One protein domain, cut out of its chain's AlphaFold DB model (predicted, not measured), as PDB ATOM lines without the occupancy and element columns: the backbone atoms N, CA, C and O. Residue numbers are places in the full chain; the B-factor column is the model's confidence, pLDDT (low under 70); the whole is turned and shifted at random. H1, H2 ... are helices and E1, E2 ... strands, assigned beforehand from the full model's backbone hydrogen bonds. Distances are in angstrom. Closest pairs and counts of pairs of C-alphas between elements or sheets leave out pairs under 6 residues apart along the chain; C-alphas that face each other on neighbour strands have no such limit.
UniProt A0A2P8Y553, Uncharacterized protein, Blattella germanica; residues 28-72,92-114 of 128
ATOM      1  N   ALA A  28      37.012  34.232  15.266       61.84
ATOM      2  CA  ALA A  28      37.480  34.517  13.917       61.84
ATOM      3  C   ALA A  28      39.012  34.627  13.841       61.84
ATOM      4  O   ALA A  28      39.623  33.966  13.005       61.84
ATOM      5  N   ARG A  29      39.665  35.384  14.741       65.31
ATOM      6  CA  ARG A  29      41.138  35.458  14.779       65.31
ATOM      7  C   ARG A  29      41.745  34.069  14.979       65.31
ATOM      8  O   ARG A  29      42.593  33.670  14.188       65.31
ATOM      9  N   ALA A  30      41.260  33.296  15.951       65.75
ATOM     10  CA  ALA A  30      41.772  31.947  16.212       65.75
ATOM     11  C   ALA A  30      41.624  31.000  15.002       65.75
ATOM     12  O   ALA A  30      42.528  30.222  14.708       65.75
ATOM     13  N   GLN A  31      40.515  31.092  14.264       68.31
ATOM     14  CA  GLN A  31      40.260  30.266  13.078       68.31
ATOM     15  C   GLN A  31      41.141  30.640  11.873       68.31
ATOM     16  O   GLN A  31      41.504  29.766  11.082       68.31
ATOM     17  N   LEU A  32      41.494  31.921  11.726       69.75
ATOM     18  CA  LEU A  32      42.308  32.434  10.618       69.75
ATOM     19  C   LEU A  32      43.821  32.222  10.809       69.75
ATOM     20  O   LEU A  32      44.551  32.191   9.819       69.75
ATOM     21  N   PHE A  33      44.296  31.985  12.038       76.00
ATOM     22  CA  PHE A  33      45.694  31.637  12.346       76.00
ATOM     23  C   PHE A  33      46.034  30.171  12.014       76.00
ATOM     24  O   PHE A  33      46.538  29.409  12.837       76.00
ATOM     25  N   ASN A  34      45.781  29.754  10.775       87.88
ATOM     26  CA  ASN A  34      46.174  28.441  10.276       87.88
ATOM     27  C   ASN A  34      47.186  28.568   9.123       87.88
ATOM     28  O   ASN A  34      47.184  29.545   8.374       87.88
ATOM     29  N   ARG A  35      48.070  27.570   8.974       87.94
ATOM     30  CA  ARG A  35      49.132  27.570   7.949       87.94
ATOM     31  C   ARG A  35      48.625  27.891   6.532       87.94
ATOM     32  O   ARG A  35      49.214  28.776   5.911       87.94
ATOM     33  N   PRO A  36      47.567  27.242   6.005       90.31
ATOM     34  CA  PRO A  36      47.127  27.514   4.638       90.31
ATOM     35  C   PRO A  36      46.528  28.917   4.456       90.31
ATOM     36  O   PRO A  36      46.765  29.533   3.419       90.31
ATOM     37  N   GLN A  37      45.804  29.460   5.439       87.62
ATOM     38  CA  GLN A  37      45.267  30.826   5.357       87.62
ATOM     39  C   GLN A  37      46.381  31.869   5.432       87.62
ATOM     40  O   GLN A  37      46.390  32.808   4.638       87.62
ATOM     41  N   VAL A  38      47.367  31.667   6.311       89.19
ATOM     42  CA  VAL A  38      48.542  32.543   6.404       89.19
ATOM     43  C   VAL A  38      49.340  32.516   5.098       89.19
ATOM     44  O   VAL A  38      49.699  33.567   4.573       89.19
ATOM     45  N   GLN A  39      49.567  31.335   4.517       93.06
ATOM     46  CA  GLN A  39      50.248  31.223   3.226       93.06
ATOM     47  C   GLN A  39      49.467  31.930   2.113       93.06
ATOM     48  O   GLN A  39      50.048  32.694   1.347       93.06
ATOM     49  N   LYS A  40      48.147  31.726   2.044       92.88
ATOM     50  CA  LYS A  40      47.282  32.398   1.068       92.88
ATOM     51  C   LYS A  40      47.353  33.919   1.205       92.88
ATOM     52  O   LYS A  40      47.447  34.607   0.192       92.88
ATOM     53  N   PHE A  41      47.337  34.431   2.435       90.38
ATOM     54  CA  PHE A  41      47.478  35.856   2.715       90.38
ATOM     55  C   PHE A  41      48.791  36.417   2.155       90.38
ATOM     56  O   PHE A  41      48.757  37.377   1.388       90.38
ATOM     57  N   TYR A  42      49.934  35.793   2.454       91.31
ATOM     58  CA  TYR A  42      51.229  36.282   1.968       91.31
ATOM     59  C   TYR A  42      51.398  36.146   0.450       91.31
ATOM     60  O   TYR A  42      51.958  37.044  -0.175       91.31
ATOM     61  N   SER A  43      50.867  35.089  -0.169       94.12
ATOM     62  CA  SER A  43      50.852  34.962  -1.634       94.12
ATOM     63  C   SER A  43      50.033  36.076  -2.299       94.12
ATOM     64  O   SER A  43      50.441  36.637  -3.318       94.12
ATOM     65  N   LEU A  44      48.888  36.439  -1.712       93.50
ATOM     66  CA  LEU A  44      48.073  37.560  -2.187       93.50
ATOM     67  C   LEU A  44      48.796  38.891  -1.985       93.50
ATOM     68  O   LEU A  44      48.861  39.690  -2.914       93.50
ATOM     69  N   LEU A  45      49.400  39.100  -0.815       90.50
ATOM     70  CA  LEU A  45      50.171  40.303  -0.521       90.50
ATOM     71  C   LEU A  45      51.312  40.491  -1.527       90.50
ATOM     72  O   LEU A  45      51.462  41.583  -2.072       90.50
ATOM     73  N   ALA A  46      52.071  39.433  -1.822       91.56
ATOM     74  CA  ALA A  46      53.154  39.473  -2.801       91.56
ATOM     75  C   ALA A  46      52.644  39.835  -4.203       91.56
ATOM     76  O   ALA A  46      53.169  40.756  -4.825       91.56
ATOM     77  N   SER A  47      51.574  39.181  -4.668       93.88
ATOM     78  CA  SER A  47      51.025  39.439  -6.008       93.88
ATOM     79  C   SER A  47      50.456  40.854  -6.166       93.88
ATOM     80  O   SER A  47      50.644  41.478  -7.208       93.88
ATOM     81  N   VAL A  48      49.799  41.401  -5.138       92.38
ATOM     82  CA  VAL A  48      49.306  42.789  -5.142       92.38
ATOM     83  C   VAL A  48      50.467  43.781  -5.093       92.38
ATOM     84  O   VAL A  48      50.455  44.767  -5.828       92.38
ATOM     85  N   THR A  49      51.478  43.506  -4.269       90.44
ATOM     86  CA  THR A  49      52.669  44.360  -4.148       90.44
ATOM     87  C   THR A  49      53.402  44.463  -5.482       90.44
ATOM     88  O   THR A  49      53.712  45.570  -5.913       90.44
ATOM     89  N   GLU A  50      53.610  43.337  -6.171       91.00
ATOM     90  CA  GLU A  50      54.261  43.299  -7.485       91.00
ATOM     91  C   GLU A  50      53.403  43.973  -8.563       91.00
ATOM     92  O   GLU A  50      53.891  44.830  -9.299       91.00
ATOM     93  N   LYS A  51      52.097  43.671  -8.613       93.81
ATOM     94  CA  LYS A  51      51.170  44.244  -9.603       93.81
ATOM     95  C   LYS A  51      51.090  45.771  -9.539       93.81
ATOM     96  O   LYS A  51      50.948  46.418 -10.573       93.81
ATOM     97  N   HIS A  52      51.124  46.335  -8.335       90.50
ATOM     98  CA  HIS A  52      50.988  47.774  -8.111       90.50
ATOM     99  C   HIS A  52      52.325  48.475  -7.844       90.50
ATOM    100  O   HIS A  52      52.332  49.681  -7.620       90.50
ATOM    101  N   ASN A  53      53.441  47.736  -7.895       89.44
ATOM    102  CA  ASN A  53      54.792  48.220  -7.611       89.44
ATOM    103  C   ASN A  53      54.879  49.015  -6.292       89.44
ATOM    104  O   ASN A  53      55.507  50.074  -6.227       89.44
ATOM    105  N   ILE A  54      54.195  48.518  -5.256       86.00
ATOM    106  CA  ILE A  54      54.054  49.205  -3.967       86.00
ATOM    107  C   ILE A  54      55.416  49.238  -3.281       86.00
ATOM    108  O   ILE A  54      56.015  48.198  -2.996       86.00
ATOM    109  N   ASN A  55      55.905  50.436  -2.974       83.50
ATOM    110  CA  ASN A  55      57.141  50.596  -2.229       83.50
ATOM    111  C   ASN A  55      56.886  50.342  -0.735       83.50
ATOM    112  O   ASN A  55      55.837  50.683  -0.193       83.50
ATOM    113  N   GLN A  56      57.882  49.829  -0.013       77.25
ATOM    114  CA  GLN A  56      57.829  49.639   1.444       77.25
ATOM    115  C   GLN A  56      57.425  50.920   2.198       77.25
ATOM    116  O   GLN A  56      56.806  50.862   3.256       77.25
ATOM    117  N   ARG A  57      57.741  52.094   1.632       78.19
ATOM    118  CA  ARG A  57      57.384  53.414   2.183       78.19
ATOM    119  C   ARG A  57      55.901  53.769   2.067       78.19
ATOM    120  O   ARG A  57      55.475  54.768   2.641       78.19
ATOM    121  N   GLU A  58      55.127  52.999   1.317       79.69
ATOM    122  CA  GLU A  58      53.704  53.232   1.061       79.69
ATOM    123  C   GLU A  58      52.811  52.298   1.881       79.69
ATOM    124  O   GLU A  58      51.597  52.480   1.914       79.69
ATOM    125  N   ILE A  59      53.409  51.346   2.602       84.81
ATOM    126  CA  ILE A  59      52.699  50.410   3.469       84.81
ATOM    127  C   ILE A  59      52.424  51.083   4.819       84.81
ATOM    128  O   ILE A  59      53.336  51.546   5.510       84.81
ATOM    129  N   TYR A  60      51.149  51.121   5.191       83.44
ATOM    130  CA  TYR A  60      50.680  51.551   6.504       83.44
ATOM    131  C   TYR A  60      50.254  50.319   7.300       83.44
ATOM    132  O   TYR A  60      49.497  49.494   6.793       83.44
ATOM    133  N   ASN A  61      50.704  50.212   8.548       83.81
ATOM    134  CA  ASN A  61      50.093  49.311   9.512       83.81
ATOM    135  C   ASN A  61      48.896  50.020  10.151       83.81
ATOM    136  O   ASN A  61      49.034  51.160  10.591       83.81
ATOM    137  N   MET A  62      47.745  49.361  10.193       80.62
ATOM    138  CA  MET A  62      46.514  49.882  10.781       80.62
ATOM    139  C   MET A  62      46.076  48.915  11.876       80.62
ATOM    140  O   MET A  62      45.898  47.733  11.593       80.62
ATOM    141  N   ASP A  63      45.919  49.403  13.103       77.06
ATOM    142  CA  ASP A  63      45.444  48.589  14.222       77.06
ATOM    143  C   ASP A  63      44.467  49.364  15.114       77.06
ATOM    144  O   ASP A  63      44.477  50.599  15.176       77.06
ATOM    145  N   GLU A  64      43.599  48.615  15.783       74.25
ATOM    146  CA  GLU A  64      42.566  49.126  16.674       74.25
ATOM    147  C   GLU A  64      43.132  49.303  18.086       74.25
ATOM    148  O   GLU A  64      43.472  48.349  18.781       74.25
ATOM    149  N   SER A  65      43.173  50.544  18.553       67.31
ATOM    150  CA  SER A  65      43.366  50.869  19.957       67.31
ATOM    151  C   SER A  65      41.998  51.102  20.597       67.31
ATOM    152  O   SER A  65      41.274  52.033  20.256       67.31
ATOM    153  N   ALA A  66      41.601  50.253  21.538       60.19
ATOM    154  CA  ALA A  66      40.411  50.514  22.340       60.19
ATOM    155  C   ALA A  66      40.757  51.557  23.414       60.19
ATOM    156  O   ALA A  66      41.194  51.211  24.512       60.19
ATOM    157  N   ILE A  67      40.590  52.844  23.103       57.34
ATOM    158  CA  ILE A  67      40.681  53.904  24.111       57.34
ATOM    159  C   ILE A  67      39.347  53.938  24.855       57.34
ATOM    160  O   ILE A  67      38.341  54.427  24.347       57.34
ATOM    161  N   THR A  68      39.321  53.399  26.072       54.25
ATOM    162  CA  THR A  68      38.143  53.490  26.937       54.25
ATOM    163  C   THR A  68      38.045  54.903  27.505       54.25
ATOM    164  O   THR A  68      38.852  55.286  28.349       54.25
ATOM    165  N   THR A  69      37.038  55.672  27.099       49.41
ATOM    166  CA  THR A  69      36.655  56.936  27.762       49.41
ATOM    167  C   THR A  69      35.936  56.703  29.094       49.41
ATOM    168  O   THR A  69      35.636  57.650  29.821       49.41
ATOM    169  N   VAL A  70      35.677  55.439  29.440       51.69
ATOM    170  CA  VAL A  70      35.070  55.048  30.707       51.69
ATOM    171  C   VAL A  70      36.042  55.352  31.844       51.69
ATOM    172  O   VAL A  70      37.107  54.741  31.946       51.69
ATOM    173  N   GLN A  71      35.668  56.297  32.709       44.12
ATOM    174  CA  GLN A  71      36.361  56.539  33.971       44.12
ATOM    175  C   GLN A  71      36.481  55.213  34.727       44.12
ATOM    176  O   GLN A  71      35.484  54.515  34.917       44.12
ATOM    177  N   GLN A  72      37.693  54.847  35.156       51.94
ATOM    178  CA  GLN A  72      37.841  53.706  36.051       51.94
ATOM    179  C   GLN A  72      37.042  53.997  37.320       51.94
ATOM    180  O   GLN A  72      37.392  54.904  38.077       51.94
ATOM    181  N   GLU A  92      29.741  53.101  25.556       47.62
ATOM    182  CA  GLU A  92      30.213  53.715  24.317       47.62
ATOM    183  C   GLU A  92      31.703  53.393  24.175       47.62
ATOM    184  O   GLU A  92      32.593  54.160  24.546       47.62
ATOM    185  N   ARG A  93      31.997  52.179  23.706       54.28
ATOM    186  CA  ARG A  93      33.357  51.777  23.348       54.28
ATOM    187  C   ARG A  93      33.667  52.354  21.973       54.28
ATOM    188  O   ARG A  93      33.410  51.713  20.961       54.28
ATOM    189  N   GLY A  94      34.220  53.562  21.942       55.53
ATOM    190  CA  GLY A  94      34.849  54.082  20.730       55.53
ATOM    191  C   GLY A  94      36.039  53.198  20.355       55.53
ATOM    192  O   GLY A  94      36.947  53.001  21.164       55.53
ATOM    193  N   ILE A  95      36.038  52.648  19.142       61.91
ATOM    194  CA  ILE A  95      37.212  51.964  18.596       61.91
ATOM    195  C   ILE A  95      38.060  53.044  17.933       61.91
ATOM    196  O   ILE A  95      37.615  53.716  17.002       61.91
ATOM    197  N   HIS A  96      39.272  53.253  18.437       63.72
ATOM    198  CA  HIS A  96      40.197  54.223  17.875       63.72
ATOM    199  C   HIS A  96      41.145  53.502  16.925       63.72
ATOM    200  O   HIS A  96      41.852  52.585  17.326       63.72
ATOM    201  N   VAL A  97      41.171  53.899  15.659       68.44
ATOM    202  CA  VAL A  97      42.031  53.250  14.664       68.44
ATOM    203  C   VAL A  97      43.292  54.083  14.479       68.44
ATOM    204  O   VAL A  97      43.224  55.270  14.158       68.44
ATOM    205  N   VAL A  98      44.453  53.461  14.675       72.88
ATOM    206  CA  VAL A  98      45.761  54.101  14.500       72.88
ATOM    207  C   VAL A  98      46.423  53.537  13.250       72.88
ATOM    208  O   VAL A  98      46.540  52.324  13.100       72.88
ATOM    209  N   CYS A  99      46.878  54.420  12.356       78.00
ATOM    210  CA  CYS A  99      47.579  54.037  11.127       78.00
ATOM    211  C   CYS A  99      48.998  54.599  11.134       78.00
ATOM    212  O   CYS A  99      49.163  55.818  11.112       78.00
ATOM    213  N   VAL A 100      50.016  53.741  11.103       76.25
ATOM    214  CA  VAL A 100      51.430  54.134  11.185       76.25
ATOM    215  C   VAL A 100      52.218  53.543  10.023       76.25
ATOM    216  O   VAL A 100      52.090  52.367   9.693       76.25
ATOM    217  N   LYS A 101      53.067  54.357   9.403       79.06
ATOM    218  CA  LYS A 101      54.049  53.937   8.397       79.06
ATOM    219  C   LYS A 101      55.371  53.584   9.062       79.06
ATOM    220  O   LYS A 101      55.727  54.138  10.098       79.06
ATOM    221  N   PHE A 102      56.177  52.771   8.383       72.88
ATOM    222  CA  PHE A 102      57.532  52.421   8.830       72.88
ATOM    223  C   PHE A 102      58.439  53.639   9.104       72.88
ATOM    224  O   PHE A 102      59.306  53.589   9.967       72.88
ATOM    225  N   ASN A 103      58.231  54.756   8.401       75.12
ATOM    226  CA  ASN A 103      59.010  55.987   8.572       75.12
ATOM    227  C   ASN A 103      58.463  56.933   9.663       75.12
ATOM    228  O   ASN A 103      58.873  58.089   9.715       75.12
ATOM    229  N   GLY A 104      57.520  56.479  10.496       71.19
ATOM    230  CA  GLY A 104      56.946  57.265  11.594       71.19
ATOM    231  C   GLY A 104      55.866  58.265  11.174       71.19
ATOM    232  O   GLY A 104      55.270  58.916  12.029       71.19
ATOM    233  N   HIS A 105      55.558  58.373   9.879       79.44
ATOM    234  CA  HIS A 105      54.376  59.109   9.442       79.44
ATOM    235  C   HIS A 105      53.123  58.338   9.850       79.44
ATOM    236  O   HIS A 105      53.028  57.135   9.617       79.44
ATOM    237  N   TYR A 106      52.140  59.029  10.410       76.88
ATOM    238  CA  TYR A 106      50.867  58.435  10.794       76.88
ATOM    239  C   TYR A 106      49.710  59.217  10.178       76.88
ATOM    240  O   TYR A 106      49.833  60.408   9.883       76.88
ATOM    241  N   VAL A 107      48.593  58.533   9.943       77.69
ATOM    242  CA  VAL A 107      47.329  59.209   9.626       77.69
ATOM    243  C   VAL A 107      46.733  59.666  10.957       77.69
ATOM    244  O   VAL A 107      46.711  58.852  11.886       77.69
ATOM    245  N   PRO A 108      46.280  60.931  11.091       78.00
ATOM    246  CA  PRO A 108      45.592  61.385  12.292       78.00
ATOM    247  C   PRO A 108      44.489  60.393  12.659       78.00
ATOM    248  O   PRO A 108      43.733  59.979  11.774       78.00
ATOM    249  N   PRO A 109      44.432  59.949  13.917       71.62
ATOM    250  CA  PRO A 109      43.585  58.831  14.245       71.62
ATOM    251  C   PRO A 109      42.107  59.230  14.210       71.62
ATOM    252  O   PRO A 109      41.731  60.346  14.576       71.62
ATOM    253  N   GLY A 110      41.280  58.300  13.742       68.75
ATOM    254  CA  GLY A 110      39.830  58.445  13.674       68.75
ATOM    255  C   GLY A 110      39.152  57.632  14.772       68.75
ATOM    256  O   GLY A 110      39.589  56.525  15.095       68.75
ATOM    257  N   ILE A 111      38.070  58.174  15.332       67.50
ATOM    258  CA  ILE A 111      37.193  57.447  16.254       67.50
ATOM    259  C   ILE A 111      36.066  56.834  15.428       67.50
ATOM    260  O   ILE A 111      35.315  57.555  14.772       67.50
ATOM    261  N   ILE A 112      35.938  55.511  15.484       66.56
ATOM    262  CA  ILE A 112      34.766  54.807  14.979       66.56
ATOM    263  C   ILE A 112      33.812  54.621  16.157       66.56
ATOM    264  O   ILE A 112      34.120  53.914  17.120       66.56
ATOM    265  N   ILE A 113      32.663  55.290  16.087       66.31
ATOM    266  CA  ILE A 113      31.575  55.139  17.053       66.31
ATOM    267  C   ILE A 113      30.598  54.121  16.467       66.31
ATOM    268  O   ILE A 113      30.073  54.328  15.373       66.31
ATOM    269  N   SER A 114      30.365  53.016  17.173       53.84
ATOM    270  CA  SER A 114      29.281  52.097  16.833       53.84
ATOM    271  C   SER A 114      27.954  52.743  17.221       53.84
ATOM    272  O   SER A 114      27.648  52.861  18.406       53.84
TER     273      SER A 114
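This is residues 28 to 72 and 92 to 114 of the 128 residues of an uncharacterized protein of Blattella germanica (UniProt A0A2P8Y553). Picture an open V: a small twisted sheet of three antiparallel strands makes one arm, the long helix H2 makes the other, and residues 53 to 59 join them at the point. No helix covers either face of the sheet, and residues 28 to 45, which hold the short H1 and much of H2, stick out free of the rest. The printed part has 68 residues, with two named helices and three named strands in the order H1, H2, E1, E2, E3; the sheet's order is E1, E2, E3, and the class is mixed, helices and strands. The whole is only just loose, close to extended, with a radius of gyration of the C-alphas of 16.0 A and spans of 46 by 32 by 18 A.

Start at C-alpha 60, at (50.680, 51.551, 6.504), where E1, residues 60 to 65, begins; it runs 15.3 A. Beyond the cut, find E2 at residues 95 to 101, 19.8 A long, and then E3 at residues 106 to 112, 17.0 A long, ending at C-alpha 112, at (34.766, 54.807, 14.979). Go back to C-alpha 35, at (49.132, 27.570, 7.949), and from there H2, residues 35 to 52, runs 25.9 A. Before it you find H1, residues 28 to 32, 6.2 A long.

Look first at the inner strand E2. Its neighbour E1 is antiparallel at 155 degrees, and the C-alphas of Met 62 and Cys 99, which face each other, are 4.3 A apart; N 61 and O 100, at 2.8 A, are within hydrogen-bond range. Its other neighbour E3 is antiparallel at 166 degrees and forms a hairpin with it; here N 112 and O 95, at 2.9 A, are within range. The sheet is twisted, its C-alphas lying up to 4.2 A off the best plane. H2 is not on the sheet, with 0 pairs of C-alphas within 10 A, and is apart from E2 and E3. H1 is close to H2 but not clearly touching; their closest C-alphas, those of Leu 32 and Val 38, are 7.5 A apart. In H1 and H2 every O i to N i+4 pair is within hydrogen-bond range.

The two C-alphas farthest apart are those of Lys 51 and Gln 72, at 48.5 A. Residues 73 to 91 are not printed, and C-alphas 72 and 92 are 14.0 A apart across this cut. Of the links printed whole, none is long. In the model, pLDDT is under 70 in residues 28 to 32, 65 to 72, 92 to 97 and 110 to 114.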